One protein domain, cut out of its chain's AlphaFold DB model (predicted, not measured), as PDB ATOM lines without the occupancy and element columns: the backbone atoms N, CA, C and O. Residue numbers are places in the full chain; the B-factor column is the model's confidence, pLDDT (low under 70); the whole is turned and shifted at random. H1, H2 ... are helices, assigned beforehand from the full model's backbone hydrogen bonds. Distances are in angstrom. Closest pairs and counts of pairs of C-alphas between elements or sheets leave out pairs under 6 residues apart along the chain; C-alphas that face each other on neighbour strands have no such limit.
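Overview. This is residues 106 to 171 of the 177 residues of the protein "LOC101234274" of Caligus rogercresseyi (UniProt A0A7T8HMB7). Two helices side by side, H1 and H2, make a helical hairpin; beyond it H3 runs off roughly crosswise from near the first half of H2, and H4 folds back from the far end of H3, making a corner with it. H4 stays clear of the hairpin, and the four helices make an open, loose arrangement with few contacts beyond the hairpin. You have 66 printed residues with four named helices in the order H1, H2, H3, H4, no named strand, and the class all helix. The whole is only just loose, close to compact, with a radius of gyration of the C-alphas of 13.3 A and spans of 36 by 26 by 20 A.

Along the chain. Find C-alpha 106 at (-51.819, 11.881, 5.775); from there H1 runs through residues 106 to 117, 16.6 A from first to last C-alpha. Go on to C-alpha 124 at (-55.252, 30.416, 3.956), where H2, residues 124 to 136, begins and runs 18.7 A. Next comes H3, residues 147 to 159, 18.1 A long. Last is H4, residues 161 to 169, 12.0 A long, ending at C-alpha 169 at (-34.113, 19.764, 8.267).

Arrangement. Look first at H1 and H2, a helical hairpin: they touch, and their closest C-alphas, those of Lys 110 and Leu 130, are 6.1 A apart. They run opposite ways at a shallow tilt of 17 degrees. From H2 turn to H3: the two are close but not clearly touching, with the closest C-alphas, those of Phe 128 and Leu 149, 7.2 A apart. Their lines are about perpendicular, at 85 degrees. H3 and H4 are also close but not clearly touching; their closest C-alphas, those of Gln 157 and Tyr 164, are 5.8 A apart. They run opposite ways at a steep tilt of 54 degrees. H1 is apart from H3 and H4, and H2 is apart from H4. In H1, H2, H3 and H4 every O i to N i+4 pair is within hydrogen-bond range.

Size, cuts and confidence. The two C-alphas farthest apart are those of Asp 119 and Ala 162, at 36.7 A. Residues 118 to 125 stand free, and so do residues 158 to 163, of which 161 to 163 belong to H4. The printed part has no cut. The links from H1 to H2, with 6 residues, and from H2 to H3, with 10, are short, and the link from H3 to H4, with 1 residue, is tight. The mean pLDDT of the printed part is 82.4; look at residues 118 to 122 for the five values under 70.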
ATOM      1  N   ILE A 106     -51.856  10.560   6.408       76.00
ATOM      2  CA  ILE A 106     -51.819  11.881   5.775       76.00
ATOM      3  C   ILE A 106     -53.056  12.114   4.892       76.00
ATOM      4  O   ILE A 106     -53.609  13.207   4.899       76.00
ATOM      5  N   GLU A 107     -53.546  11.103   4.167       75.38
ATOM      6  CA  GLU A 107     -54.779  11.215   3.369       75.38
ATOM      7  C   GLU A 107     -56.024  11.365   4.252       75.38
ATOM      8  O   GLU A 107     -56.939  12.120   3.921       75.38
ATOM      9  N   ILE A 108     -56.044  10.698   5.410       75.19
ATOM     10  CA  ILE A 108     -57.097  10.877   6.420       75.19
ATOM     11  C   ILE A 108     -57.061  12.310   6.961       75.19
ATOM     12  O   ILE A 108     -58.078  13.000   6.918       75.19
ATOM     13  N   ALA A 109     -55.885  12.787   7.382       81.44
ATOM     14  CA  ALA A 109     -55.702  14.153   7.869       81.44
ATOM     15  C   ALA A 109     -56.132  15.196   6.825       81.44
ATOM     16  O   ALA A 109     -56.867  16.128   7.147       81.44
ATOM     17  N   LYS A 110     -55.761  15.002   5.551       84.12
ATOM     18  CA  LYS A 110     -56.189  15.868   4.443       84.12
ATOM     19  C   LYS A 110     -57.706  15.927   4.302       84.12
ATOM     20  O   LYS A 110     -58.248  17.010   4.105       84.12
ATOM     21  N   LYS A 111     -58.404  14.791   4.377       77.75
ATOM     22  CA  LYS A 111     -59.871  14.767   4.269       77.75
ATOM     23  C   LYS A 111     -60.538  15.496   5.439       77.75
ATOM     24  O   LYS A 111     -61.467  16.257   5.199       77.75
ATOM     25  N   CYS A 112     -60.030  15.336   6.661       79.81
ATOM     26  CA  CYS A 112     -60.522  16.082   7.824       79.81
ATOM     27  C   CYS A 112     -60.316  17.598   7.670       79.81
ATOM     28  O   CYS A 112     -61.243  18.365   7.904       79.81
ATOM     29  N   LEU A 113     -59.130  18.027   7.223       84.69
ATOM     30  CA  LEU A 113     -58.828  19.446   6.990       84.69
ATOM     31  C   LEU A 113     -59.686  20.051   5.869       84.69
ATOM     32  O   LEU A 113     -60.089  21.203   5.973       84.69
ATOM     33  N   LYS A 114     -59.997  19.280   4.817       82.62
ATOM     34  CA  LYS A 114     -60.908  19.713   3.744       82.62
ATOM     35  C   LYS A 114     -62.343  19.898   4.231       82.62
ATOM     36  O   LYS A 114     -62.956  20.884   3.858       82.62
ATOM     37  N   ALA A 115     -62.851  19.000   5.073       79.25
ATOM     38  CA  ALA A 115     -64.186  19.152   5.651       79.25
ATOM     39  C   ALA A 115     -64.292  20.422   6.515       79.25
ATOM     40  O   ALA A 115     -65.292  21.118   6.455       79.25
ATOM     41  N   ALA A 116     -63.232  20.771   7.255       78.88
ATOM     42  CA  ALA A 116     -63.186  22.010   8.036       78.88
ATOM     43  C   ALA A 116     -63.140  23.293   7.175       78.88
ATOM     44  O   ALA A 116     -63.459  24.366   7.672       78.88
ATOM     45  N   LEU A 117     -62.735  23.198   5.903       79.62
ATOM     46  CA  LEU A 117     -62.718  24.323   4.960       79.62
ATOM     47  C   LEU A 117     -64.084  24.592   4.314       79.62
ATOM     48  O   LEU A 117     -64.280  25.683   3.794       79.62
ATOM     49  N   GLU A 118     -65.016  23.633   4.326       68.44
ATOM     50  CA  GLU A 118     -66.352  23.817   3.735       68.44
ATOM     51  C   GLU A 118     -67.204  24.846   4.511       68.44
ATOM     52  O   GLU A 118     -68.147  25.395   3.944       68.44
ATOM     53  N   ASP A 119     -66.824  25.166   5.756       63.00
ATOM     54  CA  ASP A 119     -67.519  26.115   6.639       63.00
ATOM     55  C   ASP A 119     -66.902  27.536   6.662       63.00
ATOM     56  O   ASP A 119     -67.528  28.467   7.172       63.00
ATOM     57  N   GLU A 120     -65.698  27.750   6.107       62.72
ATOM     58  CA  GLU A 120     -65.006  29.052   6.107       62.72
ATOM     59  C   GLU A 120     -64.462  29.414   4.711       62.72
ATOM     60  O   GLU A 120     -63.515  28.800   4.222       62.72
ATOM     61  N   ASP A 121     -64.997  30.484   4.105       57.97
ATOM     62  CA  ASP A 121     -64.738  30.918   2.714       57.97
ATOM     63  C   ASP A 121     -63.258  31.174   2.342       57.97
ATOM     64  O   ASP A 121     -62.934  31.344   1.166       57.97
ATOM     65  N   SER A 122     -62.326  31.223   3.299       61.72
ATOM     66  CA  SER A 122     -60.900  31.424   3.015       61.72
ATOM     67  C   SER A 122     -60.036  31.212   4.263       61.72
ATOM     68  O   SER A 122     -59.628  32.175   4.920       61.72
ATOM     69  N   ASN A 123     -59.675  29.964   4.572       76.62
ATOM     70  CA  ASN A 123     -58.649  29.687   5.580       76.62
ATOM     71  C   ASN A 123     -57.294  29.387   4.918       76.62
ATOM     72  O   ASN A 123     -56.908  28.243   4.662       76.62
ATOM     73  N   ASP A 124     -56.559  30.457   4.616       76.75
ATOM     74  CA  ASP A 124     -55.252  30.416   3.956       76.75
ATOM     75  C   ASP A 124     -54.211  29.551   4.685       76.75
ATOM     76  O   ASP A 124     -53.346  28.952   4.040       76.75
ATOM     77  N   HIS A 125     -54.308  29.443   6.013       80.94
ATOM     78  CA  HIS A 125     -53.436  28.584   6.811       80.94
ATOM     79  C   HIS A 125     -53.744  27.100   6.590       80.94
ATOM     80  O   HIS A 125     -52.822  26.301   6.423       80.94
ATOM     81  N   LEU A 126     -55.024  26.720   6.533       83.44
ATOM     82  CA  LEU A 126     -55.421  25.339   6.244       83.44
ATOM     83  C   LEU A 126     -55.041  24.935   4.818       83.44
ATOM     84  O   LEU A 126     -54.530  23.835   4.612       83.44
ATOM     85  N   ASN A 127     -55.199  25.841   3.848       84.25
ATOM     86  CA  ASN A 127     -54.753  25.615   2.471       84.25
ATOM     87  C   ASN A 127     -53.236  25.388   2.382       84.25
ATOM     88  O   ASN A 127     -52.788  24.493   1.664       84.25
ATOM     89  N   PHE A 128     -52.447  26.140   3.153       84.94
ATOM     90  CA  PHE A 128     -51.002  25.932   3.258       84.94
ATOM     91  C   PHE A 128     -50.654  24.554   3.841       84.94
ATOM     92  O   PHE A 128     -49.830  23.833   3.278       84.94
ATOM     93  N   VAL A 129     -51.307  24.148   4.936       86.81
ATOM     94  CA  VAL A 129     -51.085  22.825   5.549       86.81
ATOM     95  C   VAL A 129     -51.479  21.701   4.590       86.81
ATOM     96  O   VAL A 129     -50.734  20.734   4.443       86.81
ATOM     97  N   LEU A 130     -52.609  21.830   3.891       87.31
ATOM     98  CA  LEU A 130     -53.042  20.859   2.887       87.31
ATOM     99  C   LEU A 130     -52.016  20.689   1.765       87.31
ATOM    100  O   LEU A 130     -51.707  19.554   1.395       87.31
ATOM    101  N   GLU A 131     -51.453  21.791   1.266       87.25
ATOM    102  CA  GLU A 131     -50.407  21.745   0.245       87.25
ATOM    103  C   GLU A 131     -49.149  21.018   0.754       87.25
ATOM    104  O   GLU A 131     -48.595  20.168   0.051       87.25
ATOM    105  N   LEU A 132     -48.726  21.269   1.999       86.94
ATOM    106  CA  LEU A 132     -47.592  20.561   2.603       86.94
ATOM    107  C   LEU A 132     -47.843  19.053   2.740       86.94
ATOM    108  O   LEU A 132     -46.939  18.254   2.474       86.94
ATOM    109  N   LEU A 133     -49.058  18.645   3.115       87.31
ATOM    110  CA  LEU A 133     -49.437  17.229   3.186       87.31
ATOM    111  C   LEU A 133     -49.435  16.577   1.792       87.31
ATOM    112  O   LEU A 133     -48.967  15.449   1.639       87.31
ATOM    113  N   ASP A 134     -49.884  17.292   0.757       85.56
ATOM    114  CA  ASP A 134     -49.808  16.831  -0.635       85.56
ATOM    115  C   ASP A 134     -48.366  16.634  -1.121       85.56
ATOM    116  O   ASP A 134     -48.071  15.697  -1.868       85.56
ATOM    117  N   LEU A 135     -47.448  17.499  -0.695       85.69
ATOM    118  CA  LEU A 135     -46.030  17.407  -1.043       85.69
ATOM    119  C   LEU A 135     -45.321  16.253  -0.328       85.69
ATOM    120  O   LEU A 135     -44.444  15.621  -0.927       85.69
ATOM    121  N   HIS A 136     -45.721  15.937   0.906       82.62
ATOM    122  CA  HIS A 136     -45.215  14.783   1.659       82.62
ATOM    123  C   HIS A 136     -45.513  13.453   0.962       82.62
ATOM    124  O   HIS A 136     -44.689  12.541   0.988       82.62
ATOM    125  N   LEU A 137     -46.664  13.353   0.297       78.19
ATOM    126  CA  LEU A 137     -47.084  12.145  -0.416       78.19
ATOM    127  C   LEU A 137     -46.380  11.956  -1.764       78.19
ATOM    128  O   LEU A 137     -46.423  10.872  -2.345       78.19
ATOM    129  N   LYS A 138     -45.736  13.005  -2.284       81.56
ATOM    130  CA  LYS A 138     -45.046  12.974  -3.574       81.56
ATOM    131  C   LYS A 138     -43.566  12.663  -3.396       81.56
ATOM    132  O   LYS A 138     -42.894  13.172  -2.497       81.56
ATOM    133  N   CYS A 139     -43.031  11.887  -4.338       77.62
ATOM    134  CA  CYS A 139     -41.589  11.719  -4.501       77.62
ATOM    135  C   CYS A 139     -40.923  13.100  -4.680       77.62
ATOM    136  O   CYS A 139     -41.477  13.919  -5.420       77.62
ATOM    137  N   PRO A 140     -39.738  13.364  -4.087       78.19
ATOM    138  CA  PRO A 140     -39.067  14.664  -4.169       78.19
ATOM    139  C   PRO A 140     -38.966  15.244  -5.585       78.19
ATOM    140  O   PRO A 140     -39.189  16.432  -5.783       78.19
ATOM    141  N   LYS A 141     -38.721  14.393  -6.591       76.75
ATOM    142  CA  LYS A 141     -38.601  14.798  -8.003       76.75
ATOM    143  C   LYS A 141     -39.934  15.153  -8.678       76.75
ATOM    144  O   LYS A 141     -39.930  15.753  -9.745       76.75
ATOM    145  N   GLY A 142     -41.064  14.753  -8.094       76.94
ATOM    146  CA  GLY A 142     -42.414  14.992  -8.617       76.94
ATOM    147  C   GLY A 142     -43.175  16.107  -7.895       76.94
ATOM    148  O   GLY A 142     -44.355  16.326  -8.177       76.94
ATOM    149  N   ARG A 143     -42.536  16.788  -6.938       84.88
ATOM    150  CA  ARG A 143     -43.147  17.885  -6.186       84.88
ATOM    151  C   ARG A 143     -43.313  19.113  -7.080       84.88
ATOM    152  O   ARG A 143     -42.409  19.489  -7.819       84.88
ATOM    153  N   ARG A 144     -44.496  19.722  -7.018       83.56
ATOM    154  CA  ARG A 144     -44.816  20.998  -7.667       83.56
ATOM    155  C   ARG A 144     -45.327  21.931  -6.587       83.56
ATOM    156  O   ARG A 144     -46.287  21.569  -5.911       83.56
ATOM    157  N   TYR A 145     -44.678  23.075  -6.445       86.25
ATOM    158  CA  TYR A 145     -44.969  24.062  -5.412       86.25
ATOM    159  C   TYR A 145     -45.860  25.161  -5.979       86.25
ATOM    160  O   TYR A 145     -45.659  25.596  -7.118       86.25
ATOM    161  N   SER A 146     -46.833  25.621  -5.200       87.50
ATOM    162  CA  SER A 146     -47.624  26.788  -5.556       87.50
ATOM    163  C   SER A 146     -46.767  28.060  -5.495       87.50
ATOM    164  O   SER A 146     -45.825  28.149  -4.699       87.50
ATOM    165  N   PRO A 147     -47.093  29.097  -6.289       86.56
ATOM    166  CA  PRO A 147     -46.415  30.389  -6.197       86.56
ATOM    167  C   PRO A 147     -46.476  30.998  -4.790       86.56
ATOM    168  O   PRO A 147     -45.526  31.644  -4.354       86.56
ATOM    169  N   LYS A 148     -47.575  30.758  -4.059       85.75
ATOM    170  CA  LYS A 148     -47.771  31.240  -2.687       85.75
ATOM    171  C   LYS A 148     -46.796  30.569  -1.722       85.75
ATOM    172  O   LYS A 148     -46.117  31.262  -0.968       85.75
ATOM    173  N   LEU A 149     -46.669  29.244  -1.797       85.69
ATOM    174  CA  LEU A 149     -45.725  28.477  -0.987       85.69
ATOM    175  C   LEU A 149     -44.268  28.868  -1.281       85.69
ATOM    176  O   LEU A 149     -43.474  29.040  -0.355       85.69
ATOM    177  N   LEU A 150     -43.924  29.074  -2.556       86.50
ATOM    178  CA  LEU A 150     -42.602  29.567  -2.961       86.50
ATOM    179  C   LEU A 150     -42.320  30.975  -2.425       86.50
ATOM    180  O   LEU A 150     -41.226  31.234  -1.920       86.50
ATOM    181  N   GLY A 151     -43.307  31.871  -2.488       86.69
ATOM    182  CA  GLY A 151     -43.207  33.220  -1.931       86.69
ATOM    183  C   GLY A 151     -42.956  33.210  -0.422       86.69
ATOM    184  O   GLY A 151     -42.036  33.879   0.045       86.69
ATOM    185  N   ILE A 152     -43.707  32.398   0.331       85.38
ATOM    186  CA  ILE A 152     -43.526  32.233   1.785       85.38
ATOM    187  C   ILE A 152     -42.141  31.662   2.099       85.38
ATOM    188  O   ILE A 152     -41.444  32.183   2.965       85.38
ATOM    189  N   SER A 153     -41.713  30.635   1.364       85.50
ATOM    190  CA  SER A 153     -40.404  29.999   1.575       85.50
ATOM    191  C   SER A 153     -39.259  30.986   1.331       85.50
ATOM    192  O   SER A 153     -38.340  31.085   2.137       85.50
ATOM    193  N   THR A 154     -39.359  31.794   0.270       87.25
ATOM    194  CA  THR A 154     -38.385  32.853  -0.045       87.25
ATOM    195  C   THR A 154     -38.368  33.934   1.034       87.25
ATOM    196  O   THR A 154     -37.302  34.386   1.453       87.25
ATOM    197  N   LEU A 155     -39.543  34.340   1.522       88.81
ATOM    198  CA  LEU A 155     -39.657  35.307   2.610       88.81
ATOM    199  C   LEU A 155     -38.985  34.782   3.884       88.81
ATOM    200  O   LEU A 155     -38.220  35.513   4.510       88.81
ATOM    201  N   TRP A 156     -39.227  33.525   4.259       88.25
ATOM    202  CA  TRP A 156     -38.616  32.913   5.441       88.25
ATOM    203  C   TRP A 156     -37.106  32.766   5.298       88.25
ATOM    204  O   TRP A 156     -36.385  33.144   6.222       88.25
ATOM    205  N   GLN A 157     -36.629  32.335   4.129       87.50
ATOM    206  CA  GLN A 157     -35.204  32.245   3.831       87.50
ATOM    207  C   GLN A 157     -34.504  33.605   3.947       87.50
ATOM    208  O   GLN A 157     -33.407  33.682   4.489       87.50
ATOM    209  N   ASN A 158     -35.144  34.684   3.492       90.62
ATOM    210  CA  ASN A 158     -34.582  36.034   3.574       90.62
ATOM    211  C   ASN A 158     -34.681  36.645   4.980       90.62
ATOM    212  O   ASN A 158     -33.839  37.456   5.356       90.62
ATOM    213  N   THR A 159     -35.710  36.286   5.751       94.19
ATOM    214  CA  THR A 159     -35.964  36.879   7.075       94.19
ATOM    215  C   THR A 159     -35.159  36.193   8.176       94.19
ATOM    216  O   THR A 159     -34.612  36.858   9.052       94.19
ATOM    217  N   SER A 160     -35.095  34.858   8.161       91.50
ATOM    218  CA  SER A 160     -34.353  34.071   9.148       91.50
ATOM    219  C   SER A 160     -33.901  32.735   8.543       91.50
ATOM    220  O   SER A 160     -34.552  31.703   8.745       91.50
ATOM    221  N   PRO A 161     -32.761  32.726   7.825       89.69
ATOM    222  CA  PRO A 161     -32.242  31.522   7.177       89.69
ATOM    223  C   PRO A 161     -31.983  30.377   8.165       89.69
ATOM    224  O   PRO A 161     -32.227  29.215   7.859       89.69
ATOM    225  N   ALA A 162     -31.502  30.695   9.373       90.50
ATOM    226  CA  ALA A 162     -31.192  29.694  10.392       90.50
ATOM    227  C   ALA A 162     -32.445  28.935  10.853       90.50
ATOM    228  O   ALA A 162     -32.423  27.709  10.946       90.50
ATOM    229  N   LEU A 163     -33.548  29.655  11.088       85.62
ATOM    230  CA  LEU A 163     -34.818  29.042  11.467       85.62
ATOM    231  C   LEU A 163     -35.423  28.260  10.298       85.62
ATOM    232  O   LEU A 163     -35.905  27.149  10.499       85.62
ATOM    233  N   TYR A 164     -35.370  28.810   9.081       88.31
ATOM    234  CA  TYR A 164     -35.862  28.112   7.894       88.31
ATOM    235  C   TYR A 164     -35.140  26.777   7.685       88.31
ATOM    236  O   TYR A 164     -35.801  25.750   7.551       88.31
ATOM    237  N   ASN A 165     -33.806  26.767   7.757       87.75
ATOM    238  CA  ASN A 165     -33.011  25.545   7.642       87.75
ATOM    239  C   ASN A 165     -33.348  24.544   8.751       87.75
ATOM    240  O   ASN A 165     -33.533  23.369   8.470       87.75
ATOM    241  N   GLN A 166     -33.523  24.999   9.996       89.12
ATOM    242  CA  GLN A 166     -33.908  24.114  11.096       89.12
ATOM    243  C   GLN A 166     -35.273  23.446  10.861       89.12
ATOM    244  O   GLN A 166     -35.434  22.252  11.114       89.12
ATOM    245  N   ILE A 167     -36.263  24.200  10.372       85.44
ATOM    246  CA  ILE A 167     -37.599  23.657  10.092       85.44
ATOM    247  C   ILE A 167     -37.563  22.740   8.860       85.44
ATOM    248  O   ILE A 167     -38.191  21.679   8.870       85.44
ATOM    249  N   HIS A 168     -36.803  23.099   7.827       85.19
ATOM    250  CA  HIS A 168     -36.575  22.251   6.657       85.19
ATOM    251  C   HIS A 168     -35.925  20.915   7.048       85.19
ATOM    252  O   HIS A 168     -36.430  19.850   6.696       85.19
ATOM    253  N   ASP A 169     -34.857  20.954   7.846       86.25
ATOM    254  CA  ASP A 169     -34.113  19.764   8.267       86.25
ATOM    255  C   ASP A 169     -34.939  18.867   9.197       86.25
ATOM    256  O   ASP A 169     -34.773  17.647   9.203       86.25
ATOM    257  N   SER A 170     -35.890  19.447   9.936       84.44
ATOM    258  CA  SER A 170     -36.880  18.686  10.710       84.44
ATOM    259  C   SER A 170     -37.933  17.974   9.846       84.44
ATOM    260  O   SER A 170     -38.722  17.186  10.365       84.44
ATOM    261  N   GLY A 171     -37.967  18.246   8.537       78.06
ATOM    262  CA  GLY A 171     -38.906  17.655   7.584       78.06
ATOM    263  C   GLY A 171     -40.313  18.257   7.615       78.06
ATOM    264  O   GLY A 171     -41.181  17.785   6.891       78.06
TER     265      GLY A 171